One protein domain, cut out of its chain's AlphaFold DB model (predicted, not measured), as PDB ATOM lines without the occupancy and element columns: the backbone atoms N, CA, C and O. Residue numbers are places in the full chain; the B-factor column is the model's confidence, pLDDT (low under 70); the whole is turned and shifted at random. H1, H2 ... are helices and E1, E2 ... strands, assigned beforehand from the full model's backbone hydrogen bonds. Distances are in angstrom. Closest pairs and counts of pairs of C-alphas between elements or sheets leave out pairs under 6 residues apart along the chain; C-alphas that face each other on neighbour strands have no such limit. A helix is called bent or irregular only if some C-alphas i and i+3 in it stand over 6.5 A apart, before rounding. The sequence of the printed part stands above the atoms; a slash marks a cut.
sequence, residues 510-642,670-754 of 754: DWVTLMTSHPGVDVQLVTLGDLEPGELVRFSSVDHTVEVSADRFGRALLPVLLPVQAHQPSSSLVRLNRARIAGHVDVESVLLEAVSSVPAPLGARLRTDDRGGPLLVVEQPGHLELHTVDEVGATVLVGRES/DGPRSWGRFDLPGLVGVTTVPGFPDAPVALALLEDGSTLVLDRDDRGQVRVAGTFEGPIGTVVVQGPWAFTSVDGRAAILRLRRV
ATOM      1  N   ASP A 510     113.980 171.242 187.280       57.25
ATOM      2  CA  ASP A 510     112.898 170.299 186.986       57.25
ATOM      3  C   ASP A 510     111.497 170.929 187.098       57.25
ATOM      4  O   ASP A 510     110.544 170.372 186.564       57.25
ATOM      5  N   TRP A 511     111.338 172.086 187.757       64.81
ATOM      6  CA  TRP A 511     110.053 172.798 187.858       64.81
ATOM      7  C   TRP A 511     109.618 173.376 186.515       64.81
ATOM      8  O   TRP A 511     108.482 173.176 186.085       64.81
ATOM      9  N   VAL A 512     110.560 174.002 185.809       62.91
ATOM     10  CA  VAL A 512     110.391 174.437 184.420       62.91
ATOM     11  C   VAL A 512     109.943 173.262 183.556       62.91
ATOM     12  O   VAL A 512     108.943 173.343 182.842       62.91
ATOM     13  N   THR A 513     110.653 172.135 183.661       62.72
ATOM     14  CA  THR A 513     110.353 170.917 182.899       62.72
ATOM     15  C   THR A 513     108.961 170.379 183.240       62.72
ATOM     16  O   THR A 513     108.202 170.037 182.333       62.72
ATOM     17  N   LEU A 514     108.584 170.366 184.522       67.25
ATOM     18  CA  LEU A 514     107.270 169.923 184.987       67.25
ATOM     19  C   LEU A 514     106.144 170.774 184.382       67.25
ATOM     20  O   LEU A 514     105.187 170.210 183.852       67.25
ATOM     21  N   MET A 515     106.285 172.102 184.421       70.25
ATOM     22  CA  MET A 515     105.263 173.054 183.967       70.25
ATOM     23  C   MET A 515     105.180 173.201 182.442       70.25
ATOM     24  O   MET A 515     104.133 173.588 181.928       70.25
ATOM     25  N   THR A 516     106.261 172.912 181.713       63.06
ATOM     26  CA  THR A 516     106.297 172.977 180.238       63.06
ATOM     27  C   THR A 516     105.945 171.652 179.570       63.06
ATOM     28  O   THR A 516     105.388 171.658 178.474       63.06
ATOM     29  N   SER A 517     106.236 170.519 180.217       63.22
ATOM     30  CA  SER A 517     106.025 169.181 179.639       63.22
ATOM     31  C   SER A 517     104.646 168.593 179.939       63.22
ATOM     32  O   SER A 517     104.275 167.583 179.340       63.22
ATOM     33  N   HIS A 518     103.881 169.199 180.853       67.00
ATOM     34  CA  HIS A 518     102.581 168.689 181.284       67.00
ATOM     35  C   HIS A 518     101.508 169.789 181.265       67.00
ATOM     36  O   HIS A 518     101.805 170.946 181.559       67.00
ATOM     37  N   PRO A 519     100.236 169.445 180.991       61.38
ATOM     38  CA  PRO A 519      99.102 170.379 181.008       61.38
ATOM     39  C   PRO A 519      98.764 170.944 182.400       61.38
ATOM     40  O   PRO A 519      97.821 171.721 182.539       61.38
ATOM     41  N   GLY A 520      99.490 170.554 183.445       71.12
ATOM     42  CA  GLY A 520      99.300 171.034 184.804       71.12
ATOM     43  C   GLY A 520      99.991 170.151 185.834       71.12
ATOM     44  O   GLY A 520     100.621 169.143 185.497       71.12
ATOM     45  N   VAL A 521      99.816 170.506 187.103       73.56
ATOM     46  CA  VAL A 521     100.291 169.734 188.256       73.56
ATOM     47  C   VAL A 521      99.159 169.570 189.273       73.56
ATOM     48  O   VAL A 521      98.472 170.532 189.616       73.56
ATOM     49  N   ASP A 522      98.946 168.342 189.731       71.19
ATOM     50  CA  ASP A 522      98.142 168.021 190.906       71.19
ATOM     51  C   ASP A 522      99.049 168.082 192.137       71.19
ATOM     52  O   ASP A 522     100.019 167.328 192.264       71.19
ATOM     53  N   VAL A 523      98.754 169.029 193.017       73.25
ATOM     54  CA  VAL A 523      99.480 169.245 194.260       73.25
ATOM     55  C   VAL A 523      98.639 168.686 195.387       73.25
ATOM     56  O   VAL A 523      97.533 169.158 195.638       73.25
ATOM     57  N   GLN A 524      99.170 167.694 196.087       75.19
ATOM     58  CA  GLN A 524      98.490 167.036 197.188       75.19
ATOM     59  C   GLN A 524      99.212 167.314 198.502       75.19
ATOM     60  O   GLN A 524     100.437 167.218 198.589       75.19
ATOM     61  N   LEU A 525      98.450 167.623 199.543       75.12
ATOM     62  CA  LEU A 525      98.927 167.637 200.913       75.12
ATOM     63  C   LEU A 525      98.441 166.364 201.603       75.12
ATOM     64  O   LEU A 525      97.270 166.238 201.962       75.12
ATOM     65  N   VAL A 526      99.352 165.408 201.767       72.56
ATOM     66  CA  VAL A 526      99.055 164.112 202.375       72.56
ATOM     67  C   VAL A 526      99.354 164.178 203.866       72.56
ATOM     68  O   VAL A 526     100.497 164.391 204.275       72.56
ATOM     69  N   THR A 527      98.335 163.949 204.684       75.75
ATOM     70  CA  THR A 527      98.443 163.869 206.141       75.75
ATOM     71  C   THR A 527      98.325 162.419 206.584       75.75
ATOM     72  O   THR A 527      97.343 161.751 206.268       75.75
ATOM     73  N   LEU A 528      99.297 161.931 207.354       68.75
ATOM     74  CA  LEU A 528      99.196 160.656 208.062       68.75
ATOM     75  C   LEU A 528      99.040 160.898 209.560       68.75
ATOM     76  O   LEU A 528      99.806 161.673 210.132       68.75
ATOM     77  N   GLY A 529      98.072 160.226 210.179       77.94
ATOM     78  CA  GLY A 529      97.846 160.227 211.629       77.94
ATOM     79  C   GLY A 529      98.239 158.908 212.301       77.94
ATOM     80  O   GLY A 529      98.581 157.935 211.634       77.94
ATOM     81  N   ASP A 530      98.159 158.875 213.633       78.50
ATOM     82  CA  ASP A 530      98.380 157.684 214.474       78.50
ATOM     83  C   ASP A 530      99.746 156.987 214.289       78.50
ATOM     84  O   ASP A 530      99.875 155.769 214.447       78.50
ATOM     85  N   LEU A 531     100.786 157.757 213.961       77.56
ATOM     86  CA  LEU A 531     102.167 157.277 213.872       77.56
ATOM     87  C   LEU A 531     102.870 157.331 215.234       77.56
ATOM     88  O   LEU A 531     102.495 158.094 216.128       77.56
ATOM     89  N   GLU A 532     103.942 156.558 215.395       83.44
ATOM     90  CA  GLU A 532     104.831 156.763 216.541       83.44
ATOM     91  C   GLU A 532     105.604 158.087 216.370       83.44
ATOM     92  O   GLU A 532     106.059 158.391 215.265       83.44
ATOM     93  N   PRO A 533     105.798 158.904 217.425       83.56
ATOM     94  CA  PRO A 533     106.604 160.116 217.316       83.56
ATOM     95  C   PRO A 533     108.010 159.843 216.766       83.56
ATOM     96  O   PRO A 533     108.741 159.008 217.300       83.56
ATOM     97  N   GLY A 534     108.400 160.569 215.716       79.94
ATOM     98  CA  GLY A 534     109.667 160.368 215.006       79.94
ATOM     99  C   GLY A 534     109.663 159.236 213.973       79.94
ATOM    100  O   GLY A 534     110.688 159.006 213.332       79.94
ATOM    101  N   GLU A 535     108.541 158.541 213.778       80.50
ATOM    102  CA  GLU A 535     108.399 157.527 212.736       80.50
ATOM    103  C   GLU A 535     108.559 158.136 211.336       80.50
ATOM    104  O   GLU A 535     107.996 159.187 211.038       80.50
ATOM    105  N   LEU A 536     109.321 157.464 210.468       81.06
ATOM    106  CA  LEU A 536     109.612 157.936 209.117       81.06
ATOM    107  C   LEU A 536     108.623 157.386 208.087       81.06
ATOM    108  O   LEU A 536     108.406 156.172 207.978       81.06
ATOM    109  N   VAL A 537     108.099 158.297 207.275       70.62
ATOM    110  CA  VAL A 537     107.232 158.019 206.130       70.62
ATOM    111  C   VAL A 537     107.910 158.541 204.875       70.62
ATOM    112  O   VAL A 537     108.480 159.632 204.881       70.62
ATOM    113  N   ARG A 538     107.835 157.763 203.797       78.19
ATOM    114  CA  ARG A 538     108.386 158.133 202.498       78.19
ATOM    115  C   ARG A 538     107.325 158.054 201.416       78.19
ATOM    116  O   ARG A 538     106.659 157.029 201.274       78.19
ATOM    117  N   PHE A 539     107.227 159.117 200.633       75.25
ATOM    118  CA  PHE A 539     106.583 159.118 199.332       75.25
ATOM    119  C   PHE A 539     107.654 159.072 198.237       75.25
ATOM    120  O   PHE A 539     108.642 159.799 198.313       75.25
ATOM    121  N   SER A 540     107.459 158.238 197.219       69.00
ATOM    122  CA  SER A 540     108.339 158.167 196.051       69.00
ATOM    123  C   SER A 540     107.524 158.040 194.771       69.00
ATOM    124  O   SER A 540     106.665 157.159 194.665       69.00
ATOM    125  N   SER A 541     107.841 158.876 193.789       62.78
ATOM    126  CA  SER A 541     107.405 158.764 192.398       62.78
ATOM    127  C   SER A 541     108.619 158.807 191.461       62.78
ATOM    128  O   SER A 541     109.766 158.782 191.909       62.78
ATOM    129  N   VAL A 542     108.366 158.828 190.151       62.66
ATOM    130  CA  VAL A 542     109.416 159.014 189.137       62.66
ATOM    131  C   VAL A 542     110.004 160.428 189.193       62.66
ATOM    132  O   VAL A 542     111.185 160.596 188.910       62.66
ATOM    133  N   ASP A 543     109.201 161.414 189.602       63.47
ATOM    134  CA  ASP A 543     109.545 162.836 189.504       63.47
ATOM    135  C   ASP A 543     110.015 163.440 190.833       63.47
ATOM    136  O   ASP A 543     110.702 164.458 190.833       63.47
ATOM    137  N   HIS A 544     109.641 162.849 191.975       76.44
ATOM    138  CA  HIS A 544     110.094 163.332 193.279       76.44
ATOM    139  C   HIS A 544     110.031 162.279 194.391       76.44
ATOM    140  O   HIS A 544     109.302 161.284 194.326       76.44
ATOM    141  N   THR A 545     110.796 162.519 195.452       80.00
ATOM    142  CA  THR A 545     110.779 161.764 196.704       80.00
ATOM    143  C   THR A 545     110.681 162.714 197.889       80.00
ATOM    144  O   THR A 545     111.366 163.733 197.956       80.00
ATOM    145  N   VAL A 546     109.837 162.354 198.853       81.75
ATOM    146  CA  VAL A 546     109.660 163.089 200.106       81.75
ATOM    147  C   VAL A 546     109.799 162.125 201.261       81.75
ATOM    148  O   VAL A 546     109.127 161.095 201.297       81.75
ATOM    149  N   GLU A 547     110.641 162.466 202.222       88.19
ATOM    150  CA  GLU A 547     110.780 161.715 203.462       88.19
ATOM    151  C   GLU A 547     110.534 162.643 204.641       88.19
ATOM    152  O   GLU A 547     111.173 163.685 204.745       88.19
ATOM    153  N   VAL A 548     109.617 162.272 205.533       88.31
ATOM    154  CA  VAL A 548     109.280 163.069 206.718       88.31
ATOM    155  C   VAL A 548     109.179 162.204 207.964       88.31
ATOM    156  O   VAL A 548     108.790 161.038 207.917       88.31
ATOM    157  N   SER A 549     109.497 162.813 209.100       90.38
ATOM    158  CA  SER A 549     109.311 162.252 210.434       90.38
ATOM    159  C   SER A 549     108.008 162.745 211.064       90.38
ATOM    160  O   SER A 549     107.698 163.944 211.026       90.38
ATOM    161  N   ALA A 550     107.274 161.828 211.691       85.81
ATOM    162  CA  ALA A 550     106.079 162.142 212.458       85.81
ATOM    163  C   ALA A 550     106.404 163.074 213.635       85.81
ATOM    164  O   ALA A 550     107.438 162.939 214.299       85.81
ATOM    165  N   ASP A 551     105.516 164.027 213.894       81.25
ATOM    166  CA  ASP A 551     105.637 164.962 215.004       81.25
ATOM    167  C   ASP A 551     105.395 164.282 216.367       81.25
ATOM    168  O   ASP A 551     105.154 163.079 216.486       81.25
ATOM    169  N   ARG A 552     105.442 165.074 217.445       79.94
ATOM    170  CA  ARG A 552     105.206 164.584 218.817       79.94
ATOM    171  C   ARG A 552     103.796 164.021 219.056       79.94
ATOM    172  O   ARG A 552     103.572 163.425 220.106       79.94
ATOM    173  N   PHE A 553     102.861 164.266 218.143       80.62
ATOM    174  CA  PHE A 553     101.477 163.805 218.191       80.62
ATOM    175  C   PHE A 553     101.217 162.641 217.226       80.62
ATOM    176  O   PHE A 553     100.079 162.190 217.133       80.62
ATOM    177  N   GLY A 554     102.248 162.141 216.535       78.50
ATOM    178  CA  GLY A 554     102.103 161.045 215.584       78.50
ATOM    179  C   GLY A 554     101.544 161.476 214.230       78.50
ATOM    180  O   GLY A 554     100.960 160.650 213.531       78.50
ATOM    181  N   ARG A 555     101.691 162.756 213.857       83.94
ATOM    182  CA  ARG A 555     101.249 163.284 212.561       83.94
ATOM    183  C   ARG A 555     102.428 163.526 211.621       83.94
ATOM    184  O   ARG A 555     103.425 164.125 212.019       83.94
ATOM    185  N   ALA A 556     102.298 163.115 210.364       79.94
ATOM    186  CA  ALA A 556     103.245 163.418 209.291       79.94
ATOM    187  C   ALA A 556     102.535 164.140 208.138       79.94
ATOM    188  O   ALA A 556     101.451 163.729 207.736       79.94
ATOM    189  N   LEU A 557     103.151 165.198 207.608       81.56
ATOM    190  CA  LEU A 557     102.632 166.006 206.500       81.56
ATOM    191  C   LEU A 557     103.598 165.931 205.320       81.56
ATOM    192  O   LEU A 557     104.775 166.259 205.475       81.56
ATOM    193  N   LEU A 558     103.112 165.495 204.158       80.44
ATOM    194  CA  LEU A 558     103.910 165.315 202.949       80.44
ATOM    195  C   LEU A 558     103.327 166.156 201.806       80.44
ATOM    196  O   LEU A 558     102.188 165.908 201.407       80.44
ATOM    197  N   PRO A 559     104.085 167.116 201.249       81.62
ATOM    198  CA  PRO A 559     103.725 167.736 199.982       81.62
ATOM    199  C   PRO A 559     104.042 166.780 198.831       81.62
ATOM    200  O   PRO A 559     105.174 166.325 198.700       81.62
ATOM    201  N   VAL A 560     103.060 166.487 197.991       75.25
ATOM    202  CA  VAL A 560     103.186 165.583 196.845       75.25
ATOM    203  C   VAL A 560     102.860 166.346 195.565       75.25
ATOM    204  O   VAL A 560     101.836 167.019 195.483       75.25
ATOM    205  N   LEU A 561     103.738 166.248 194.567       75.00
ATOM    206  CA  LEU A 561     103.594 166.905 193.263       75.00
ATOM    207  C   LEU A 561     103.460 165.865 192.151       75.00
ATOM    208  O   LEU A 561     104.416 165.159 191.827       75.00
ATOM    209  N   LEU A 562     102.278 165.764 191.552       66.12
ATOM    210  CA  LEU A 562     102.008 164.816 190.479       66.12
ATOM    211  C   LEU A 562     101.724 165.562 189.174       66.12
ATOM    212  O   LEU A 562     100.786 166.355 189.125       66.12
ATOM    213  N   PRO A 563     102.476 165.318 188.089       66.25
ATOM    214  CA  PRO A 563     102.115 165.874 186.793       66.25
ATOM    215  C   PRO A 563     100.735 165.384 186.345       66.25
ATOM    216  O   PRO A 563     100.357 164.220 186.540       66.25
ATOM    217  N   VAL A 564      99.987 166.272 185.694       62.09
ATOM    218  CA  VAL A 564      98.706 165.932 185.074       62.09
ATOM    219  C   VAL A 564      98.997 165.260 183.741       62.09
ATOM    220  O   VAL A 564      99.420 165.904 182.790       62.09
ATOM    221  N   GLN A 565      98.787 163.951 183.655       61.03
ATOM    222  CA  GLN A 565      99.042 163.174 182.443       61.03
ATOM    223  C   GLN A 565      98.054 162.014 182.308       61.03
ATOM    224  O   GLN A 565      97.482 161.549 183.293       61.03
ATOM    225  N   ALA A 566      97.858 161.523 181.080       42.62
ATOM    226  CA  ALA A 566      96.892 160.460 180.779       42.62
ATOM    227  C   ALA A 566      97.191 159.128 181.508       42.62
ATOM    228  O   ALA A 566      96.284 158.328 181.772       42.62
ATOM    229  N   HIS A 567      98.461 158.898 181.855       42.97
ATOM    230  CA  HIS A 567      98.933 157.745 182.616       42.97
ATOM    231  C   HIS A 567      99.851 158.225 183.737       42.97
ATOM    232  O   HIS A 567     100.966 158.658 183.464       42.97
ATOM    233  N   GLN A 568      99.403 158.140 184.991       48.44
ATOM    234  CA  GLN A 568     100.298 158.405 186.114       48.44
ATOM    235  C   GLN A 568     101.238 157.208 186.322       48.44
ATOM    236  O   GLN A 568     100.759 156.072 186.426       48.44
ATOM    237  N   PRO A 569     102.564 157.427 186.372       49.84
ATOM    238  CA  PRO A 569     103.508 156.387 186.734       49.84
ATOM    239  C   PRO A 569     103.255 155.936 188.174       49.84
ATOM    240  O   PRO A 569     102.696 156.662 188.994       49.84
ATOM    241  N   SER A 570     103.680 154.716 188.491       46.75
ATOM    242  CA  SER A 570     103.528 154.160 189.833       46.75
ATOM    243  C   SER A 570     104.212 155.045 190.880       46.75
ATOM    244  O   SER A 570     105.433 155.212 190.842       46.75
ATOM    245  N   SER A 571     103.445 155.548 191.842       55.53
ATOM    246  CA  SER A 571     103.955 156.172 193.063       55.53
ATOM    247  C   SER A 571     103.717 155.267 194.269       55.53
ATOM    248  O   SER A 571     102.795 154.448 194.285       55.53
ATOM    249  N   SER A 572     104.534 155.418 195.306       56.16
ATOM    250  CA  SER A 572     104.405 154.649 196.542       56.16
ATOM    251  C   SER A 572     104.495 155.553 197.760       56.16
ATOM    252  O   SER A 572     105.373 156.405 197.842       56.16
ATOM    253  N   LEU A 573     103.593 155.333 198.712       62.22
ATOM    254  CA  LEU A 573     103.649 155.893 200.054       62.22
ATOM    255  C   LEU A 573     103.889 154.733 201.015       62.22
ATOM    256  O   LEU A 573     103.113 153.775 201.036       62.22
ATOM    257  N   VAL A 574     104.973 154.793 201.782       62.09
ATOM    258  CA  VAL A 574     105.398 153.709 202.671       62.09
ATOM    259  C   VAL A 574     105.802 154.245 204.040       62.09
ATOM    260  O   VAL A 574     106.493 155.254 204.157       62.09
ATOM    261  N   ARG A 575     105.426 153.522 205.097       66.94
ATOM    262  CA  ARG A 575     106.056 153.655 206.416       66.94
ATOM    263  C   ARG A 575     107.368 152.879 206.362       66.94
ATOM    264  O   ARG A 575     107.363 151.715 205.949       66.94
ATOM    265  N   LEU A 576     108.496 153.473 206.757       71.88
ATOM    266  CA  LEU A 576     109.799 152.796 206.625       71.88
ATOM    267  C   LEU A 576     109.927 151.556 207.529       71.88
ATOM    268  O   LEU A 576     110.684 150.637 207.216       71.88
ATOM    269  N   ASN A 577     109.128 151.473 208.596       68.56
ATOM    270  CA  ASN A 577     108.988 150.274 209.431       68.56
ATOM    271  C   ASN A 577     108.106 149.168 208.802       68.56
ATOM    272  O   ASN A 577     107.957 148.102 209.398       68.56
ATOM    273  N   ARG A 578     107.542 149.400 207.605       61.22
ATOM    274  CA  ARG A 578     106.656 148.496 206.845       61.22
ATOM    275  C   ARG A 578     105.317 148.171 207.517       61.22
ATOM    276  O   ARG A 578     104.670 147.190 207.147       61.22
ATOM    277  N   ALA A 579     104.883 148.976 208.483       58.12
ATOM    278  CA  ALA A 579     103.551 148.854 209.056       58.12
ATOM    279  C   ALA A 579     102.460 149.305 208.061       58.12
ATOM    280  O   ALA A 579     102.721 150.013 207.085       58.12
ATOM    281  N   ARG A 580     101.215 148.867 208.287       52.62
ATOM    282  CA  ARG A 580     100.070 149.167 207.408       52.62
ATOM    283  C   ARG A 580      99.707 150.661 207.466       52.62
ATOM    284  O   ARG A 580      99.825 151.282 208.518       52.62
ATOM    285  N   ILE A 581      99.245 151.204 206.334       51.53
ATOM    286  CA  ILE A 581      98.854 152.621 206.152       51.53
ATOM    287  C   ILE A 581      97.321 152.825 206.138       51.53
ATOM    288  O   ILE A 581      96.830 153.926 206.363       51.53
ATOM    289  N   ALA A 582      96.543 151.768 205.883       42.38
ATOM    290  CA  ALA A 582      95.095 151.857 205.687       42.38
ATOM    291  C   ALA A 582      94.358 152.464 206.899       42.38
ATOM    292  O   ALA A 582      94.499 151.954 208.006       42.38
ATOM    293  N   GLY A 583      93.530 153.489 206.654       43.09
ATOM    294  CA  GLY A 583      92.667 154.130 207.659       43.09
ATOM    295  C   GLY A 583      93.250 155.367 208.351       43.09
ATOM    296  O   GLY A 583      92.542 155.978 209.141       43.09
ATOM    297  N   HIS A 584      94.492 155.753 208.038       58.16
ATOM    298  CA  HIS A 584      95.210 156.841 208.719       58.16
ATOM    299  C   HIS A 584      95.718 157.930 207.765       58.16
ATOM    300  O   HIS A 584      96.670 158.625 208.101       58.16
ATOM    301  N   VAL A 585      95.139 158.043 206.565       52.81
ATOM    302  CA  VAL A 585      95.582 158.981 205.524       52.81
ATOM    303  C   VAL A 585      94.445 159.922 205.164       52.81
ATOM    304  O   VAL A 585      93.351 159.458 204.846       52.81
ATOM    305  N   ASP A 586      94.741 161.215 205.177       63.69
ATOM    306  CA  ASP A 586      93.897 162.277 204.643       63.69
ATOM    307  C   ASP A 586      94.656 163.011 203.534       63.69
ATOM    308  O   ASP A 586      95.874 163.183 203.625       63.69
ATOM    309  N   VAL A 587      93.963 163.387 202.462       62.53
ATOM    310  CA  VAL A 587      94.582 164.004 201.282       62.53
ATOM    311  C   VAL A 587      93.749 165.196 200.855       62.53
ATOM    312  O   VAL A 587      92.610 165.035 200.420       62.53
ATOM    313  N   GLU A 588      94.347 166.379 200.919       69.56
ATOM    314  CA  GLU A 588      93.810 167.571 200.268       69.56
ATOM    315  C   GLU A 588      94.519 167.757 198.924       69.56
ATOM    316  O   GLU A 588      95.743 167.649 198.861       69.56
ATOM    317  N   SER A 589      93.782 168.043 197.848       67.06
ATOM    318  CA  SER A 589      94.350 168.211 196.504       67.06
ATOM    319  C   SER A 589      93.975 169.561 195.892       67.06
ATOM    320  O   SER A 589      92.848 170.057 196.005       67.06
ATOM    321  N   VAL A 590      94.955 170.160 195.220       66.94
ATOM    322  CA  VAL A 590      94.803 171.342 194.384       66.94
ATOM    323  C   VAL A 590      95.377 171.043 193.009       66.94
ATOM    324  O   VAL A 590      96.577 170.845 192.839       66.94
ATOM    325  N   LEU A 591      94.512 171.099 192.006       66.88
ATOM    326  CA  LEU A 591      94.889 171.003 190.611       66.88
ATOM    327  C   LEU A 591      95.233 172.393 190.064       66.88
ATOM    328  O   LEU A 591      94.405 173.310 190.090       66.88
ATOM    329  N   LEU A 592      96.448 172.530 189.541       73.69
ATOM    330  CA  LEU A 592      96.933 173.706 188.829       73.69
ATOM    331  C   LEU A 592      97.001 173.382 187.332       73.69
ATOM    332  O   LEU A 592      97.965 172.783 186.861       73.69
ATOM    333  N   GLU A 593      95.968 173.762 186.585       77.50
ATOM    334  CA  GLU A 593      95.887 173.540 185.134       77.50
ATOM    335  C   GLU A 593      96.583 174.686 184.393       77.50
ATOM    336  O   GLU A 593      96.239 175.851 184.607       77.50
ATOM    337  N   ALA A 594      97.527 174.382 183.504       76.94
ATOM    338  CA  ALA A 594      98.144 175.383 182.644       76.94
ATOM    339  C   ALA A 594      97.136 175.874 181.600       76.94
ATOM    340  O   ALA A 594      96.580 175.085 180.838       76.94
ATOM    341  N   VAL A 595      96.888 177.184 181.571       75.50
ATOM    342  CA  VAL A 595      95.903 177.789 180.661       75.50
ATOM    343  C   VAL A 595      96.590 178.502 179.508       75.50
ATOM    344  O   VAL A 595      96.247 178.287 178.352       75.50
ATOM    345  N   SER A 596      97.576 179.348 179.807       74.31
ATOM    346  CA  SER A 596      98.368 180.041 178.788       74.31
ATOM    347  C   SER A 596      99.697 180.527 179.363       74.31
ATOM    348  O   SER A 596      99.907 180.483 180.574       74.31
ATOM    349  N   SER A 597     100.603 181.009 178.513       76.00
ATOM    350  CA  SER A 597     101.826 181.671 178.969       76.00
ATOM    351  C   SER A 597     102.138 182.908 178.138       76.00
ATOM    352  O   SER A 597     101.957 182.915 176.919       76.00
ATOM    353  N   VAL A 598     102.663 183.937 178.799       70.56
ATOM    354  CA  VAL A 598     102.995 185.228 178.186       70.56
ATOM    355  C   VAL A 598     104.473 185.529 178.411       70.56
ATOM    356  O   VAL A 598     104.944 185.319 179.525       70.56
ATOM    357  N   PRO A 599     105.227 186.030 177.415       70.94
ATOM    358  CA  PRO A 599     106.587 186.512 177.645       70.94
ATOM    359  C   PRO A 599     106.608 187.598 178.727       70.94
ATOM    360  O   PRO A 599     105.901 188.591 178.601       70.94
ATOM    361  N   ALA A 600     107.424 187.419 179.760       65.50
ATOM    362  CA  ALA A 600     107.556 188.302 180.915       65.50
ATOM    363  C   ALA A 600     109.035 188.488 181.316       65.50
ATOM    364  O   ALA A 600     109.431 188.117 182.421       65.50
ATOM    365  N   PRO A 601     109.867 189.068 180.431       52.16
ATOM    366  CA  PRO A 601     111.322 189.096 180.594       52.16
ATOM    367  C   PRO A 601     111.803 189.936 181.787       52.16
ATOM    368  O   PRO A 601     112.892 189.702 182.297       52.16
ATOM    369  N   LEU A 602     111.008 190.914 182.235       52.88
ATOM    370  CA  LEU A 602     111.326 191.758 183.395       52.88
ATOM    371  C   LEU A 602     110.508 191.386 184.643       52.88
ATOM    372  O   LEU A 602     110.686 191.985 185.700       52.88
ATOM    373  N   GLY A 603     109.630 190.386 184.527       62.53
ATOM    374  CA  GLY A 603     108.731 189.938 185.582       62.53
ATOM    375  C   GLY A 603     107.254 190.153 185.259       62.53
ATOM    376  O   GLY A 603     106.869 190.864 184.327       62.53
ATOM    377  N   ALA A 604     106.405 189.507 186.054       68.75
ATOM    378  CA  ALA A 604     104.958 189.638 185.969       68.75
ATOM    379  C   ALA A 604     104.315 189.585 187.353       68.75
ATOM    380  O   ALA A 604     104.908 189.107 188.322       68.75
ATOM    381  N   ARG A 605     103.083 190.081 187.440       72.56
ATOM    382  CA  ARG A 605     102.244 189.993 188.634       72.56
ATOM    383  C   ARG A 605     100.830 189.644 188.222       72.56
ATOM    384  O   ARG A 605     100.302 190.219 187.275       72.56
ATOM    385  N   LEU A 606     100.205 188.741 188.958       71.88
ATOM    386  CA  LEU A 606      98.790 188.455 188.791       71.88
ATOM    387  C   LEU A 606      97.958 189.457 189.596       71.88
ATOM    388  O   LEU A 606      98.365 189.916 190.664       71.88
ATOM    389  N   ARG A 607      96.813 189.830 189.030       73.06
ATOM    390  CA  ARG A 607      95.716 190.557 189.663       73.06
ATOM    391  C   ARG A 607      94.410 189.878 189.274       73.06
ATOM    392  O   ARG A 607      94.349 189.133 188.299       73.06
ATOM    393  N   THR A 608      93.349 190.169 190.010       69.12
ATOM    394  CA  THR A 608      91.984 189.842 189.590       69.12
ATOM    395  C   THR A 608      91.355 191.082 188.964       69.12
ATOM    396  O   THR A 608      91.489 192.172 189.524       69.12
ATOM    397  N   ASP A 609      90.718 190.936 187.804       68.81
ATOM    398  CA  ASP A 609      89.953 192.023 187.184       68.81
ATOM    399  C   ASP A 609      88.583 192.231 187.864       68.81
ATOM    400  O   ASP A 609      88.163 191.462 188.735       68.81
ATOM    401  N   ASP A 610      87.848 193.259 187.433       67.31
ATOM    402  CA  ASP A 610      86.518 193.600 187.965       67.31
ATOM    403  C   ASP A 610      85.446 192.517 187.713       67.31
ATOM    404  O   ASP A 610      84.340 192.589 188.254       67.31
ATOM    405  N   ARG A 611      85.744 191.512 186.878       63.28
ATOM    406  CA  ARG A 611      84.866 190.385 186.528       63.28
ATOM    407  C   ARG A 611      85.294 189.070 187.189       63.28
ATOM    408  O   ARG A 611      84.637 188.054 186.963       63.28
ATOM    409  N   GLY A 612      86.350 189.064 188.006       64.75
ATOM    410  CA  GLY A 612      86.883 187.850 188.636       64.75
ATOM    411  C   GLY A 612      87.847 187.036 187.756       64.75
ATOM    412  O   GLY A 612      88.234 185.928 188.137       64.75
ATOM    413  N   GLY A 613      88.222 187.550 186.582       69.69
ATOM    414  CA  GLY A 613      89.184 186.962 185.650       69.69
ATOM    415  C   GLY A 613      90.647 187.260 186.017       69.69
ATOM    416  O   GLY A 613      90.912 188.131 186.853       69.69
ATOM    417  N   PRO A 614      91.614 186.536 185.421       76.25
ATOM    418  CA  PRO A 614      93.031 186.748 185.676       76.25
ATOM    419  C   PRO A 614      93.517 187.943 184.857       76.25
ATOM    420  O   PRO A 614      93.479 187.911 183.631       76.25
ATOM    421  N   LEU A 615      94.022 188.973 185.527       76.62
ATOM    422  CA  LEU A 615      94.705 190.097 184.901       76.62
ATOM    423  C   LEU A 615      96.196 189.998 185.206       76.62
ATOM    424  O   LEU A 615      96.653 190.343 186.295       76.62
ATOM    425  N   LEU A 616      96.963 189.511 184.243       76.75
ATOM    426  CA  LEU A 616      98.407 189.430 184.330       76.75
ATOM    427  C   LEU A 616      99.026 190.768 183.902       76.75
ATOM    428  O   LEU A 616      98.876 191.206 182.763       76.75
ATOM    429  N   VAL A 617      99.737 191.414 184.820       75.81
ATOM    430  CA  VAL A 617     100.520 192.626 184.568       75.81
ATOM    431  C   VAL A 617     101.950 192.207 184.272       75.81
ATOM    432  O   VAL A 617     102.637 191.694 185.154       75.81
ATOM    433  N   VAL A 618     102.394 192.411 183.041       74.75
ATOM    434  CA  VAL A 618     103.725 192.037 182.567       74.75
ATOM    435  C   VAL A 618     104.583 193.283 182.425       74.75
ATOM    436  O   VAL A 618     104.184 194.254 181.778       74.75
ATOM    437  N   GLU A 619     105.775 193.255 183.010       72.12
ATOM    438  CA  GLU A 619     106.732 194.344 182.880       72.12
ATOM    439  C   GLU A 619     107.516 194.211 181.567       72.12
ATOM    440  O   GLU A 619     108.107 193.170 181.269       72.12
ATOM    441  N   GLN A 620     107.493 195.274 180.760       73.25
ATOM    442  CA  GLN A 620     108.238 195.397 179.510       73.25
ATOM    443  C   GLN A 620     109.161 196.624 179.573       73.25
ATOM    444  O   GLN A 620     108.912 197.566 180.334       73.25
ATOM    445  N   PRO A 621     110.226 196.678 178.757       71.00
ATOM    446  CA  PRO A 621     111.064 197.867 178.682       71.00
ATOM    447  C   PRO A 621     110.229 199.123 178.353       71.00
ATOM    448  O   PRO A 621     109.647 199.254 177.273       71.00
ATOM    449  N   GLY A 622     110.139 200.054 179.311       63.50
ATOM    450  CA  GLY A 622     109.467 201.354 179.162       63.50
ATOM    451  C   GLY A 622     107.931 201.362 179.242       63.50
ATOM    452  O   GLY A 622     107.337 202.431 179.070       63.50
ATOM    453  N   HIS A 623     107.274 200.223 179.487       70.94
ATOM    454  CA  HIS A 623     105.816 200.142 179.648       70.94
ATOM    455  C   HIS A 623     105.377 198.846 180.351       70.94
ATOM    456  O   HIS A 623     106.127 197.883 180.424       70.94
ATOM    457  N   LEU A 624     104.149 198.812 180.859       75.31
ATOM    458  CA  LEU A 624     103.493 197.608 181.363       75.31
ATOM    459  C   LEU A 624     102.488 197.115 180.329       75.31
ATOM    460  O   LEU A 624     101.760 197.913 179.735       75.31
ATOM    461  N   GLU A 625     102.423 195.805 180.138       77.31
ATOM    462  CA  GLU A 625     101.366 195.158 179.372       77.31
ATOM    463  C   GLU A 625     100.369 194.478 180.309       77.31
ATOM    464  O   GLU A 625     100.743 193.826 181.281       77.31
ATOM    465  N   LEU A 626      99.085 194.632 180.006       77.69
ATOM    466  CA  LEU A 626      97.979 194.051 180.757       77.69
ATOM    467  C   LEU A 626      97.365 192.942 179.913       77.69
ATOM    468  O   LEU A 626      96.840 193.208 178.832       77.69
ATOM    469  N   HIS A 627      97.422 191.715 180.406       76.38
ATOM    470  CA  HIS A 627      96.965 190.517 179.714       76.38
ATOM    471  C   HIS A 627      95.820 189.870 180.490       76.38
ATOM    472  O   HIS A 627      95.918 189.708 181.702       76.38
ATOM    473  N   THR A 628      94.745 189.486 179.808       81.69
ATOM    474  CA  THR A 628      93.665 188.667 180.383       81.69
ATOM    475  C   THR A 628      93.594 187.315 179.694       81.69
ATOM    476  O   THR A 628      94.155 187.143 178.616       81.69
ATOM    477  N   VAL A 629      92.872 186.368 180.282       72.19
ATOM    478  CA  VAL A 629      92.489 185.118 179.614       72.19
ATOM    479  C   VAL A 629      91.032 185.215 179.166       72.19
ATOM    480  O   VAL A 629      90.174 185.621 179.953       72.19
ATOM    481  N   ASP A 630      90.754 184.878 177.908       66.81
ATOM    482  CA  ASP A 630      89.396 184.843 177.361       66.81
ATOM    483  C   ASP A 630      88.665 183.511 177.644       66.81
ATOM    484  O   ASP A 630      89.180 182.605 178.303       66.81
ATOM    485  N   GLU A 631      87.424 183.385 177.166       60.69
ATOM    486  CA  GLU A 631      86.573 182.213 177.425       60.69
ATOM    487  C   GLU A 631      87.118 180.904 176.829       60.69
ATOM    488  O   GLU A 631      86.756 179.827 177.304       60.69
ATOM    489  N   VAL A 632      88.002 180.984 175.828       47.12
ATOM    490  CA  VAL A 632      88.631 179.819 175.182       47.12
ATOM    491  C   VAL A 632      90.040 179.538 175.714       47.12
ATOM    492  O   VAL A 632      90.710 178.635 175.218       47.12
ATOM    493  N   GLY A 633      90.481 180.262 176.747       56.59
ATOM    494  CA  GLY A 633      91.783 180.061 177.385       56.59
ATOM    495  C   GLY A 633      92.940 180.792 176.700       56.59
ATOM    496  O   GLY A 633      94.089 180.593 177.090       56.59
ATOM    497  N   ALA A 634      92.671 181.650 175.713       61.06
ATOM    498  CA  ALA A 634      93.706 182.415 175.032       61.06
ATOM    499  C   ALA A 634      94.054 183.690 175.810       61.06
ATOM    500  O   ALA A 634      93.190 184.361 176.380       61.06
ATOM    501  N   THR A 635      95.339 184.049 175.820       71.69
ATOM    502  CA  THR A 635      95.780 185.323 176.389       71.69
ATOM    503  C   THR A 635      95.470 186.473 175.433       71.69
ATOM    504  O   THR A 635      95.863 186.447 174.266       71.69
ATOM    505  N   VAL A 636      94.825 187.521 175.937       72.19
ATOM    506  CA  VAL A 636      94.491 188.736 175.192       72.19
ATOM    507  C   VAL A 636      95.144 189.943 175.860       72.19
ATOM    508  O   VAL A 636      94.912 190.209 177.039       72.19
ATOM    509  N   LEU A 637      95.924 190.713 175.095       77.38
ATOM    510  CA  LEU A 637      96.436 192.014 175.527       77.38
ATOM    511  C   LEU A 637      95.271 193.010 175.609       77.38
ATOM    512  O   LEU A 637      94.697 193.388 174.587       77.38
ATOM    513  N   VAL A 638      94.935 193.449 176.818       79.75
ATOM    514  CA  VAL A 638      93.828 194.381 177.082       79.75
ATOM    515  C   VAL A 638      94.284 195.827 177.258       79.75
ATOM    516  O   VAL A 638      93.469 196.739 177.126       79.75
ATOM    517  N   GLY A 639      95.575 196.069 177.499       73.88
ATOM    518  CA  GLY A 639      96.088 197.430 177.641       73.88
ATOM    519  C   GLY A 639      97.608 197.538 177.716       73.88
ATOM    520  O   GLY A 639      98.306 196.564 177.998       73.88
ATOM    521  N   ARG A 640      98.110 198.753 177.469       79.56
ATOM    522  CA  ARG A 640      99.503 199.150 177.702       79.56
ATOM    523  C   ARG A 640      99.541 200.415 178.544       79.56
ATOM    524  O   ARG A 640      98.930 201.413 178.167       79.56
ATOM    525  N   GLU A 641     100.289 200.389 179.636       74.44
ATOM    526  CA  GLU A 641     100.496 201.546 180.506       74.44
ATOM    527  C   GLU A 641     101.947 202.017 180.396       74.44
ATOM    528  O   GLU A 641     102.882 201.251 180.610       74.44
ATOM    529  N   SER A 642     102.177 203.283 180.048       55.81
ATOM    530  CA  SER A 642     103.533 203.843 180.051       55.81
ATOM    531  C   SER A 642     104.034 204.009 181.486       55.81
ATOM    532  O   SER A 642     103.361 204.658 182.288       55.81
ATOM    533  N   ASP A 670     102.676 189.791 201.634       30.66
ATOM    534  CA  ASP A 670     104.006 189.363 202.043       30.66
ATOM    535  C   ASP A 670     104.131 187.820 201.963       30.66
ATOM    536  O   ASP A 670     104.217 187.128 202.981       30.66
ATOM    537  N   GLY A 671     104.238 187.241 200.766       35.59
ATOM    538  CA  GLY A 671     105.114 186.064 200.623       35.59
ATOM    539  C   GLY A 671     106.564 186.560 200.725       35.59
ATOM    540  O   GLY A 671     106.836 187.603 200.130       35.59
ATOM    541  N   PRO A 672     107.527 185.959 201.466       39.59
ATOM    542  CA  PRO A 672     107.611 184.737 202.278       39.59
ATOM    543  C   PRO A 672     107.813 185.052 203.792       39.59
ATOM    544  O   PRO A 672     108.581 184.393 204.496       39.59
ATOM    545  N   ARG A 673     107.166 186.099 204.334       40.44
ATOM    546  CA  ARG A 673     107.398 186.556 205.730       40.44
ATOM    547  C   ARG A 673     106.576 185.825 206.802       40.44
ATOM    548  O   ARG A 673     106.821 186.033 207.990       40.44
ATOM    549  N   SER A 674     105.640 184.955 206.422       52.00
ATOM    550  CA  SER A 674     104.710 184.274 207.343       52.00
ATOM    551  C   SER A 674     105.310 183.089 208.121       52.00
ATOM    552  O   SER A 674     104.693 182.608 209.073       52.00
ATOM    553  N   TRP A 675     106.516 182.637 207.763       56.75
ATOM    554  CA  TRP A 675     107.201 181.490 208.387       56.75
ATOM    555  C   TRP A 675     108.247 181.869 209.452       56.75
ATOM    556  O   TRP A 675     108.827 180.993 210.091       56.75
ATOM    557  N   GLY A 676     108.430 183.170 209.713       49.66
ATOM    558  CA  GLY A 676     109.355 183.689 210.727       49.66
ATOM    559  C   GLY A 676     110.838 183.569 210.340       49.66
ATOM    560  O   GLY A 676     111.207 182.872 209.403       49.66
ATOM    561  N   ARG A 677     111.718 184.279 211.060       48.09
ATOM    562  CA  ARG A 677     113.174 184.078 210.952       48.09
ATOM    563  C   ARG A 677     113.570 182.907 211.846       48.09
ATOM    564  O   ARG A 677     113.489 183.031 213.066       48.09
ATOM    565  N   PHE A 678     114.013 181.808 211.252       59.16
ATOM    566  CA  PHE A 678     114.638 180.693 211.957       59.16
ATOM    567  C   PHE A 678     116.068 180.507 211.435       59.16
ATOM    568  O   PHE A 678     116.353 180.769 210.268       59.16
ATOM    569  N   ASP A 679     116.977 180.139 212.333       60.31
ATOM    570  CA  ASP A 679     118.417 180.115 212.069       60.31
ATOM    571  C   ASP A 679     118.805 178.737 211.518       60.31
ATOM    572  O   ASP A 679     119.130 177.813 212.266       60.31
ATOM    573  N   LEU A 680     118.660 178.572 210.203       66.38
ATOM    574  CA  LEU A 680     119.046 177.365 209.481       66.38
ATOM    575  C   LEU A 680     120.289 177.679 208.625       66.38
ATOM    576  O   LEU A 680     120.197 178.501 207.710       66.38
ATOM    577  N   PRO A 681     121.455 177.071 208.914       70.19
ATOM    578  CA  PRO A 681     122.679 177.332 208.164       70.19
ATOM    579  C   PRO A 681     122.511 177.040 206.671       70.19
ATOM    580  O   PRO A 681     122.024 175.976 206.301       70.19
ATOM    581  N   GLY A 682     122.936 177.981 205.824       66.69
ATOM    582  CA  GLY A 682     122.860 177.839 204.370       66.69
ATOM    583  C   GLY A 682     121.452 177.985 203.788       66.69
ATOM    584  O   GLY A 682     121.255 177.597 202.649       66.69
ATOM    585  N   LEU A 683     120.464 178.509 204.521       67.88
ATOM    586  CA  LEU A 683     119.123 178.760 203.980       67.88
ATOM    587  C   LEU A 683     119.141 179.858 202.904       67.88
ATOM    588  O   LEU A 683     119.470 181.011 203.188       67.88
ATOM    589  N   VAL A 684     118.704 179.510 201.695       66.94
ATOM    590  CA  VAL A 684     118.548 180.427 200.553       66.94
ATOM    591  C   VAL A 684     117.143 181.016 200.517       66.94
ATOM    592  O   VAL A 684     116.970 182.209 200.268       66.94
ATOM    593  N   GLY A 685     116.125 180.198 200.784       66.88
ATOM    594  CA  GLY A 685     114.736 180.637 200.724       66.88
ATOM    595  C   GLY A 685     113.758 179.613 201.279       66.88
ATOM    596  O   GLY A 685     114.072 178.432 201.409       66.88
ATOM    597  N   VAL A 686     112.558 180.089 201.607       70.75
ATOM    598  CA  VAL A 686     111.426 179.258 202.023       70.75
ATOM    599  C   VAL A 686     110.285 179.513 201.058       70.75
ATOM    600  O   VAL A 686     109.921 180.669 200.836       70.75
ATOM    601  N   THR A 687     109.721 178.443 200.514       74.06
ATOM    602  CA  THR A 687     108.541 178.500 199.655       74.06
ATOM    603  C   THR A 687     107.402 177.698 200.271       74.06
ATOM    604  O   THR A 687     107.610 176.647 200.883       74.06
ATOM    605  N   THR A 688     106.185 178.215 200.157       77.12
ATOM    606  CA  THR A 688     104.975 177.489 200.552       77.12
ATOM    607  C   THR A 688     104.658 176.404 199.532       77.12
ATOM    608  O   THR A 688     105.018 176.522 198.362       77.12
ATOM    609  N   VAL A 689     103.927 175.373 199.951       81.12
ATOM    610  CA  VAL A 689     103.436 174.352 199.020       81.12
ATOM    611  C   VAL A 689     102.460 175.005 198.024       81.12
ATOM    612  O   VAL A 689     101.524 175.683 198.464       81.12
ATOM    613  N   PRO A 690     102.659 174.856 196.700       77.62
ATOM    614  CA  PRO A 690     101.790 175.471 195.698       77.62
ATOM    615  C   PRO A 690     100.309 175.135 195.912       77.62
ATOM    616  O   PRO A 690      99.959 173.988 196.162       77.62
ATOM    617  N   GLY A 691      99.424 176.133 195.851       71.25
ATOM    618  CA  GLY A 691      97.989 175.940 196.119       71.25
ATOM    619  C   GLY A 691      97.594 175.906 197.604       71.25
ATOM    620  O   GLY A 691      96.412 176.077 197.909       71.25
ATOM    621  N   PHE A 692      98.563 175.796 198.520       73.56
ATOM    622  CA  PHE A 692      98.359 175.714 199.971       73.56
ATOM    623  C   PHE A 692      99.152 176.794 200.742       73.56
ATOM    624  O   PHE A 692     100.001 176.469 201.576       73.56
ATOM    625  N   PRO A 693      98.893 178.096 200.507       69.56
ATOM    626  CA  PRO A 693      99.668 179.181 201.122       69.56
ATOM    627  C   PRO A 693      99.565 179.219 202.659       69.56
ATOM    628  O   PRO A 693     100.494 179.671 203.329       69.56
ATOM    629  N   ASP A 694      98.462 178.707 203.211       76.75
ATOM    630  CA  ASP A 694      98.173 178.702 204.651       76.75
ATOM    631  C   ASP A 694      98.526 177.379 205.350       76.75
ATOM    632  O   ASP A 694      98.370 177.267 206.570       76.75
ATOM    633  N   ALA A 695      98.997 176.367 204.609       80.00
ATOM    634  CA  ALA A 695      99.287 175.064 205.195       80.00
ATOM    635  C   ALA A 695     100.404 175.145 206.252       80.00
ATOM    636  O   ALA A 695     101.317 175.969 206.153       80.00
ATOM    637  N   PRO A 696     100.385 174.265 207.270       82.31
ATOM    638  CA  PRO A 696     101.445 174.171 208.270       82.31
ATOM    639  C   PRO A 696     102.705 173.463 207.746       82.31
ATOM    640  O   PRO A 696     103.525 173.024 208.547       82.31
ATOM    641  N   VAL A 697     102.901 173.378 206.424       84.06
ATOM    642  CA  VAL A 697     104.090 172.799 205.784       84.06
ATOM    643  C   VAL A 697     104.685 173.750 204.735       84.06
ATOM    644  O   VAL A 697     103.958 174.444 204.024       84.06
ATOM    645  N   ALA A 698     106.013 173.790 204.642       84.31
ATOM    646  CA  ALA A 698     106.758 174.558 203.643       84.31
ATOM    647  C   ALA A 698     108.041 173.829 203.233       84.31
ATOM    648  O   ALA A 698     108.448 172.852 203.862       84.31
ATOM    649  N   LEU A 699     108.689 174.318 202.180       82.94
ATOM    650  CA  LEU A 699     109.950 173.793 201.670       82.94
ATOM    651  C   LEU A 699     111.052 174.841 201.845       82.94
ATOM    652  O   LEU A 699     110.872 176.006 201.488       82.94
ATOM    653  N   ALA A 700     112.187 174.435 202.408       77.69
ATOM    654  CA  ALA A 700     113.369 175.271 202.589       77.69
ATOM    655  C   ALA A 700     114.487 174.832 201.646       77.69
ATOM    656  O   ALA A 700     114.946 173.697 201.739       77.69
ATOM    657  N   LEU A 701     114.938 175.744 200.787       75.12
ATOM    658  CA  LEU A 701     116.048 175.531 199.862       75.12
ATOM    659  C   LEU A 701     117.363 175.979 200.503       75.12
ATOM    660  O   LEU A 701     117.437 177.092 201.036       75.12
ATOM    661  N   LEU A 702     118.395 175.140 200.426       74.50
ATOM    662  CA  LEU A 702     119.730 175.438 200.943       74.50
ATOM    663  C   LEU A 702     120.720 175.840 199.838       74.50
ATOM    664  O   LEU A 702     120.497 175.600 198.654       74.50
ATOM    665  N   GLU A 703     121.844 176.443 200.232       68.69
ATOM    666  CA  GLU A 703     122.924 176.908 199.348       68.69
ATOM    667  C   GLU A 703     123.577 175.762 198.564       68.69
ATOM    668  O   GLU A 703     124.123 175.987 197.484       68.69
ATOM    669  N   ASP A 704     123.514 174.538 199.092       67.69
ATOM    670  CA  ASP A 704     124.002 173.325 198.430       67.69
ATOM    671  C   ASP A 704     122.984 172.704 197.453       67.69
ATOM    672  O   ASP A 704     123.284 171.689 196.823       67.69
ATOM    673  N   GLY A 705     121.804 173.318 197.304       66.81
ATOM    674  CA  GLY A 705     120.719 172.867 196.434       66.81
ATOM    675  C   GLY A 705     119.793 171.822 197.058       66.81
ATOM    676  O   GLY A 705     118.805 171.444 196.430       66.81
ATOM    677  N   SER A 706     120.064 171.355 198.281       75.25
ATOM    678  CA  SER A 706     119.156 170.441 198.978       75.25
ATOM    679  C   SER A 706     117.890 171.160 199.452       75.25
ATOM    680  O   SER A 706     117.912 172.352 199.774       75.25
ATOM    681  N   THR A 707     116.772 170.428 199.500       81.19
ATOM    682  CA  THR A 707     115.502 170.955 200.011       81.19
ATOM    683  C   THR A 707     115.051 170.179 201.242       81.19
ATOM    684  O   THR A 707     115.018 168.947 201.265       81.19
ATOM    685  N   LEU A 708     114.676 170.917 202.283       84.75
ATOM    686  CA  LEU A 708     114.115 170.380 203.514       84.75
ATOM    687  C   LEU A 708     112.613 170.647 203.596       84.75
ATOM    688  O   LEU A 708     112.143 171.725 203.236       84.75
ATOM    689  N   VAL A 709     111.872 169.691 204.150       87.88
ATOM    690  CA  VAL A 709     110.469 169.884 204.526       87.88
ATOM    691  C   VAL A 709     110.424 170.513 205.913       87.88
ATOM    692  O   VAL A 709     110.989 169.977 206.870       87.88
ATOM    693  N   LEU A 710     109.739 171.644 206.024       86.50
ATOM    694  CA  LEU A 710     109.465 172.335 207.275       86.50
ATOM    695  C   LEU A 710     108.024 172.089 207.702       86.50
ATOM    696  O   LEU A 710     107.112 172.202 206.893       86.50
ATOM    697  N   ASP A 711     107.833 171.816 208.985       85.12
ATOM    698  CA  ASP A 711     106.525 171.625 209.611       85.12
ATOM    699  C   ASP A 711     106.360 172.642 210.744       85.12
ATOM    700  O   ASP A 711     107.311 172.915 211.490       85.12
ATOM    701  N   ARG A 712     105.165 173.223 210.857       83.19
ATOM    702  CA  ARG A 712     104.811 174.239 211.848       83.19
ATOM    703  C   ARG A 712     103.688 173.725 212.738       83.19
ATOM    704  O   ARG A 712     102.573 173.499 212.281       83.19
ATOM    705  N   ASP A 713     103.968 173.611 214.033       74.69
ATOM    706  CA  ASP A 713     102.960 173.168 214.998       74.69
ATOM    707  C   ASP A 713     101.899 174.247 215.294       74.69
ATOM    708  O   ASP A 713     102.048 175.420 214.942       74.69
ATOM    709  N   ASP A 714     100.835 173.868 216.008       72.31
ATOM    710  CA  ASP A 714      99.723 174.767 216.369       72.31
ATOM    711  C   ASP A 714     100.145 175.953 217.264       72.31
ATOM    712  O   ASP A 714      99.363 176.871 217.514       72.31
ATOM    713  N   ARG A 715     101.381 175.941 217.787       70.00
ATOM    714  CA  ARG A 715     101.982 177.035 218.566       70.00
ATOM    715  C   ARG A 715     102.905 177.912 217.716       70.00
ATOM    716  O   ARG A 715     103.529 178.826 218.258       70.00
ATOM    717  N   GLY A 716     102.996 177.643 216.415       68.88
ATOM    718  CA  GLY A 716     103.843 178.358 215.469       68.88
ATOM    719  C   GLY A 716     105.321 177.969 215.533       68.88
ATOM    720  O   GLY A 716     106.143 178.687 214.966       68.88
ATOM    721  N   GLN A 717     105.690 176.879 216.218       76.69
ATOM    722  CA  GLN A 717     107.077 176.411 216.227       76.69
ATOM    723  C   GLN A 717     107.393 175.649 214.943       76.69
ATOM    724  O   GLN A 717     106.721 174.675 214.612       76.69
ATOM    725  N   VAL A 718     108.446 176.089 214.256       78.94
ATOM    726  CA  VAL A 718     108.951 175.467 213.031       78.94
ATOM    727  C   VAL A 718     109.982 174.400 213.383       78.94
ATOM    728  O   VAL A 718     110.896 174.646 214.176       78.94
ATOM    729  N   ARG A 719     109.861 173.223 212.770       83.81
ATOM    730  CA  ARG A 719     110.863 172.152 212.808       83.81
ATOM    731  C   ARG A 719     111.221 171.709 211.393       83.81
ATOM    732  O   ARG A 719     110.394 171.780 210.490       83.81
ATOM    733  N   VAL A 720     112.424 171.167 211.230       87.50
ATOM    734  CA  VAL A 720     112.766 170.370 210.046       87.50
ATOM    735  C   VAL A 720     112.098 169.005 210.206       87.50
ATOM    736  O   VAL A 720     112.421 168.259 211.132       87.50
ATOM    737  N   ALA A 721     111.128 168.709 209.348       86.88
ATOM    738  CA  ALA A 721     110.384 167.456 209.359       86.88
ATOM    739  C   ALA A 721     111.070 166.369 208.529       86.88
ATOM    740  O   ALA A 721     110.960 165.195 208.883       86.88
ATOM    741  N   GLY A 722     111.806 166.749 207.482       90.06
ATOM    742  CA  GLY A 722     112.574 165.817 206.664       90.06
ATOM    743  C   GLY A 722     113.105 166.444 205.376       90.06
ATOM    744  O   GLY A 722     113.447 167.627 205.374       90.06
ATOM    745  N   THR A 723     113.201 165.663 204.304       90.81
ATOM    746  CA  THR A 723     113.839 166.050 203.037       90.81
ATOM    747  C   THR A 723     112.870 165.966 201.865       90.81
ATOM    748  O   THR A 723     111.931 165.164 201.857       90.81
ATOM    749  N   PHE A 724     113.120 166.804 200.865       85.88
ATOM    750  CA  PHE A 724     112.397 166.825 199.605       85.88
ATOM    751  C   PHE A 724     113.401 166.800 198.452       85.88
ATOM    752  O   PHE A 724     114.329 167.609 198.406       85.88
ATOM    753  N   GLU A 725     113.200 165.885 197.514       82.81
ATOM    754  CA  GLU A 725     113.983 165.764 196.286       82.81
ATOM    755  C   GLU A 725     113.013 165.781 195.107       82.81
ATOM    756  O   GLU A 725     112.263 164.826 194.930       82.81
ATOM    757  N   GLY A 726     112.980 166.857 194.320       71.69
ATOM    758  CA  GLY A 726     112.054 166.981 193.191       71.69
ATOM    759  C   GLY A 726     111.871 168.417 192.691       71.69
ATOM    760  O   GLY A 726     112.503 169.336 193.219       71.69
ATOM    761  N   PRO A 727     110.988 168.638 191.700       71.94
ATOM    762  CA  PRO A 727     110.724 169.956 191.136       71.94
ATOM    763  C   PRO A 727     110.034 170.873 192.153       71.94
ATOM    764  O   PRO A 727     108.999 170.523 192.709       71.94
ATOM    765  N   ILE A 728     110.581 172.070 192.371       66.31
ATOM    766  CA  ILE A 728     109.996 173.105 193.235       66.31
ATOM    767  C   ILE A 728     110.074 174.450 192.521       66.31
ATOM    768  O   ILE A 728     111.145 174.839 192.056       66.31
ATOM    769  N   GLY A 729     108.965 175.185 192.513       66.69
ATOM    770  CA  GLY A 729     108.927 176.567 192.051       66.69
ATOM    771  C   GLY A 729     107.896 177.403 192.790       66.69
ATOM    772  O   GLY A 729     107.196 176.922 193.689       66.69
ATOM    773  N   THR A 730     107.839 178.688 192.445       69.50
ATOM    774  CA  THR A 730     106.960 179.634 193.133       69.50
ATOM    775  C   THR A 730     105.657 179.776 192.359       69.50
ATOM    776  O   THR A 730     105.646 180.186 191.199       69.50
ATOM    777  N   VAL A 731     104.540 179.469 193.019       69.62
ATOM    778  CA  VAL A 731     103.194 179.682 192.475       69.62
ATOM    779  C   VAL A 731     102.491 180.734 193.312       69.62
ATOM    780  O   VAL A 731     102.192 180.515 194.486       69.62
ATOM    781  N   VAL A 732     102.206 181.878 192.699       71.44
ATOM    782  CA  VAL A 732     101.428 182.941 193.332       71.44
ATOM    783  C   VAL A 732      99.961 182.702 193.021       71.44
ATOM    784  O   VAL A 732      99.558 182.702 191.859       71.44
ATOM    785  N   VAL A 733      99.161 182.497 194.062       68.12
ATOM    786  CA  VAL A 733      97.728 182.217 193.957       68.12
ATOM    787  C   VAL A 733      96.931 183.484 194.239       68.12
ATOM    788  O   VAL A 733      97.155 184.148 195.249       68.12
ATOM    789  N   GLN A 734      95.957 183.789 193.381       70.75
ATOM    790  CA  GLN A 734      95.001 184.869 193.590       70.75
ATOM    791  C   GLN A 734      93.597 184.450 193.138       70.75
ATOM    792  O   GLN A 734      93.273 184.408 191.949       70.75
ATOM    793  N   GLY A 735      92.737 184.141 194.111       71.06
ATOM    794  CA  GLY A 735      91.399 183.613 193.842       71.06
ATOM    795  C   GLY A 735      91.458 182.246 193.134       71.06
ATOM    796  O   GLY A 735      92.215 181.382 193.573       71.06
ATOM    797  N   PRO A 736      90.676 182.017 192.058       74.44
ATOM    798  CA  PRO A 736      90.693 180.763 191.294       74.44
ATOM    799  C   PRO A 736      91.835 180.687 190.265       74.44
ATOM    800  O   PRO A 736      91.862 179.783 189.429       74.44
ATOM    801  N   TRP A 737      92.761 181.643 190.291       77.69
ATOM    802  CA  TRP A 737      93.869 181.739 189.352       77.69
ATOM    803  C   TRP A 737      95.190 181.691 190.093       77.69
ATOM    804  O   TRP A 737      95.294 182.082 191.256       77.69
ATOM    805  N   ALA A 738      96.214 181.229 189.402       74.81
ATOM    806  CA  ALA A 738      97.573 181.297 189.880       74.81
ATOM    807  C   ALA A 738      98.509 181.654 188.731       74.81
ATOM    808  O   ALA A 738      98.147 181.539 187.559       74.81
ATOM    809  N   PHE A 739      99.712 182.106 189.055       78.25
ATOM    810  CA  PHE A 739     100.762 182.228 188.062       78.25
ATOM    811  C   PHE A 739     102.103 181.786 188.628       78.25
ATOM    812  O   PHE A 739     102.341 181.835 189.836       78.25
ATOM    813  N   THR A 740     102.973 181.360 187.727       72.62
ATOM    814  CA  THR A 740     104.370 181.038 188.009       72.62
ATOM    815  C   THR A 740     105.230 181.603 186.883       72.62
ATOM    816  O   THR A 740     104.739 181.801 185.766       72.62
ATOM    817  N   SER A 741     106.474 181.953 187.193       67.44
ATOM    818  CA  SER A 741     107.414 182.492 186.213       67.44
ATOM    819  C   SER A 741     108.318 181.364 185.753       67.44
ATOM    820  O   SER A 741     109.035 180.820 186.570       67.44
ATOM    821  N   VAL A 742     108.286 181.036 184.468       61.44
ATOM    822  CA  VAL A 742     109.026 179.930 183.857       61.44
ATOM    823  C   VAL A 742     109.664 180.453 182.574       61.44
ATOM    824  O   VAL A 742     108.962 180.927 181.683       61.44
ATOM    825  N   ASP A 743     110.980 180.398 182.467       60.62
ATOM    826  CA  ASP A 743     111.791 180.744 181.296       60.62
ATOM    827  C   ASP A 743     111.564 182.171 180.784       60.62
ATOM    828  O   ASP A 743     111.403 182.416 179.585       60.62
ATOM    829  N   GLY A 744     111.489 183.140 181.705       60.09
ATOM    830  CA  GLY A 744     111.154 184.527 181.361       60.09
ATOM    831  C   GLY A 744     109.755 184.670 180.752       60.09
ATOM    832  O   GLY A 744     109.479 185.630 180.029       60.09
ATOM    833  N   ARG A 745     108.866 183.705 181.008       67.81
ATOM    834  CA  ARG A 745     107.436 183.739 180.702       67.81
ATOM    835  C   ARG A 745     106.654 183.645 182.001       67.81
ATOM    836  O   ARG A 745     107.059 182.989 182.946       67.81
ATOM    837  N   ALA A 746     105.485 184.252 182.035       71.12
ATOM    838  CA  ALA A 746     104.519 184.040 183.095       71.12
ATOM    839  C   ALA A 746     103.479 183.029 182.610       71.12
ATOM    840  O   ALA A 746     102.725 183.310 181.675       71.12
ATOM    841  N   ALA A 747     103.459 181.848 183.224       78.38
ATOM    842  CA  ALA A 747     102.432 180.841 183.000       78.38
ATOM    843  C   ALA A 747     101.214 181.161 183.872       78.38
ATOM    844  O   ALA A 747     101.328 181.259 185.094       78.38
ATOM    845  N   ILE A 748     100.054 181.328 183.240       78.19
ATOM    846  CA  ILE A 748      98.770 181.530 183.909       78.19
ATOM    847  C   ILE A 748      98.137 180.157 184.120       78.19
ATOM    848  O   ILE A 748      97.916 179.405 183.166       78.19
ATOM    849  N   LEU A 749      97.824 179.859 185.374       80.25
ATOM    850  CA  LEU A 749      97.265 178.596 185.823       80.25
ATOM    851  C   LEU A 749      95.852 178.816 186.363       80.25
ATOM    852  O   LEU A 749      95.571 179.819 187.026       80.25
ATOM    853  N   ARG A 750      94.962 177.859 186.124       80.81
ATOM    854  CA  ARG A 750      93.661 177.798 186.789       80.81
ATOM    855  C   ARG A 750      93.771 176.869 187.988       80.81
ATOM    856  O   ARG A 750      94.204 175.729 187.856       80.81
ATOM    857  N   LEU A 751      93.352 177.365 189.144       78.19
ATOM    858  CA  LEU A 751      93.355 176.619 190.391       78.19
ATOM    859  C   LEU A 751      91.984 175.974 190.608       78.19
ATOM    860  O   LEU A 751      90.960 176.662 190.635       78.19
ATOM    861  N   ARG A 752      91.962 174.655 190.808       71.56
ATOM    862  CA  ARG A 752      90.771 173.905 191.227       71.56
ATOM    863  C   ARG A 752      91.091 173.095 192.473       71.56
ATOM    864  O   ARG A 752      92.043 172.328 192.480       71.56
ATOM    865  N   ARG A 753      90.292 173.265 193.523       69.00
ATOM    866  CA  ARG A 753      90.345 172.391 194.702       69.00
ATOM    867  C   ARG A 753      89.515 171.146 194.404       69.00
ATOM    868  O   ARG A 753      88.402 171.303 193.892       69.00
ATOM    869  N   VAL A 754      90.078 169.968 194.660       48.53
ATOM    870  CA  VAL A 754      89.465 168.662 194.359       48.53
ATOM    871  C   VAL A 754      88.966 168.009 195.635       48.53
ATOM    872  O   VAL A 754      89.697 168.079 196.647       48.53
TER     873      VAL A 754
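What this domain is: This is residues 510 to 642 and 670 to 754 of the 754 residues of an uncharacterized protein of Microlunatus antarcticus (UniProt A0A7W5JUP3). Two sandwiches of strands share one curled sheet, E4 E1 E6 E17 E16 E15: toward one end the seven-stranded sheet E5 E2 E3 E14 E13 E12 E11 is partly face to face with it, toward the other end the four-stranded sheet E7 E8 E9 E10. The long bent strand E6 runs from one sandwich to the other, and the small helix H1 packs on the curled sheet. Printed are 218 residues, with one named helix and then 17 named strands; the class is mostly strand, and each sheet is antiparallel. The whole is compact, with a radius of gyration of the C-alphas of 18.7 A and spans of 59 by 41 by 31 A.

Where its parts are: H1 is residues 510 to 517, from C-alpha 510 at (112.898, 170.299, 186.986). E1 is 520 to 528, 25.5 A long; E2 536 to 540; E3 545 to 549; E4 556 to 563, 22.7 A; E5 572 to 575. E6, 585 to 599, spans 40.7 A and bends by 57 degrees at residue 596. E7 is 604 to 608, E8 614 to 620, E9 623 to 629 and E10 635 to 642. After the cut come E11, 683 to 688; E12, 697 to 702; E13, 707 to 712; E14, 718 to 725; E15, 732 to 734; and E16, 737 to 742. E17, 745 to 753, spans 24.8 A and ends at C-alpha 753, (90.345, 172.391, 194.702).

How they stand to each other: The sheets form a stack of sheets, face to face in turn. In the curled sheet, N 523 of E1 and O 590 of E6 are 2.8 A apart, and N 593 of E6 and O 750 of E17 2.9 A, within hydrogen-bond range. H1 is on this sheet; the C-alphas of Val 512 and Val 742 are 5.7 A apart, and every O i to N i+4 pair of H1 is within hydrogen-bond range. The seven-stranded sheet faces it with strands at 32 degrees; the closest C-alphas of E3 and E4, Ser 549 and Ala 556, are 6.3 A apart. In that sheet N 547 of E3 and O 723 of E14 are 3.0 A apart. The four-stranded sheet faces the curled one with strands at 55 degrees; the closest C-alphas of E7 and E16, Leu 606 and Phe 739, are 6.6 A apart. E7 E8 E9 E10, E11 E12 E13 E14 and E15 E16 E17 are meanders, each strand the antiparallel neighbour of the one before.

The domain as a whole: The C-alphas farthest apart, Ala 579 and Ser 642, are 62.2 A apart. Residues 643 to 669 are not printed; C-alphas 642 and 670 are 26.3 A apart across this cut. Of the links printed whole, none is long. The mean pLDDT of the printed part is 70.2; 93 residues are under 70, among them 562 to 575, 577 to 591 and 670 to 680.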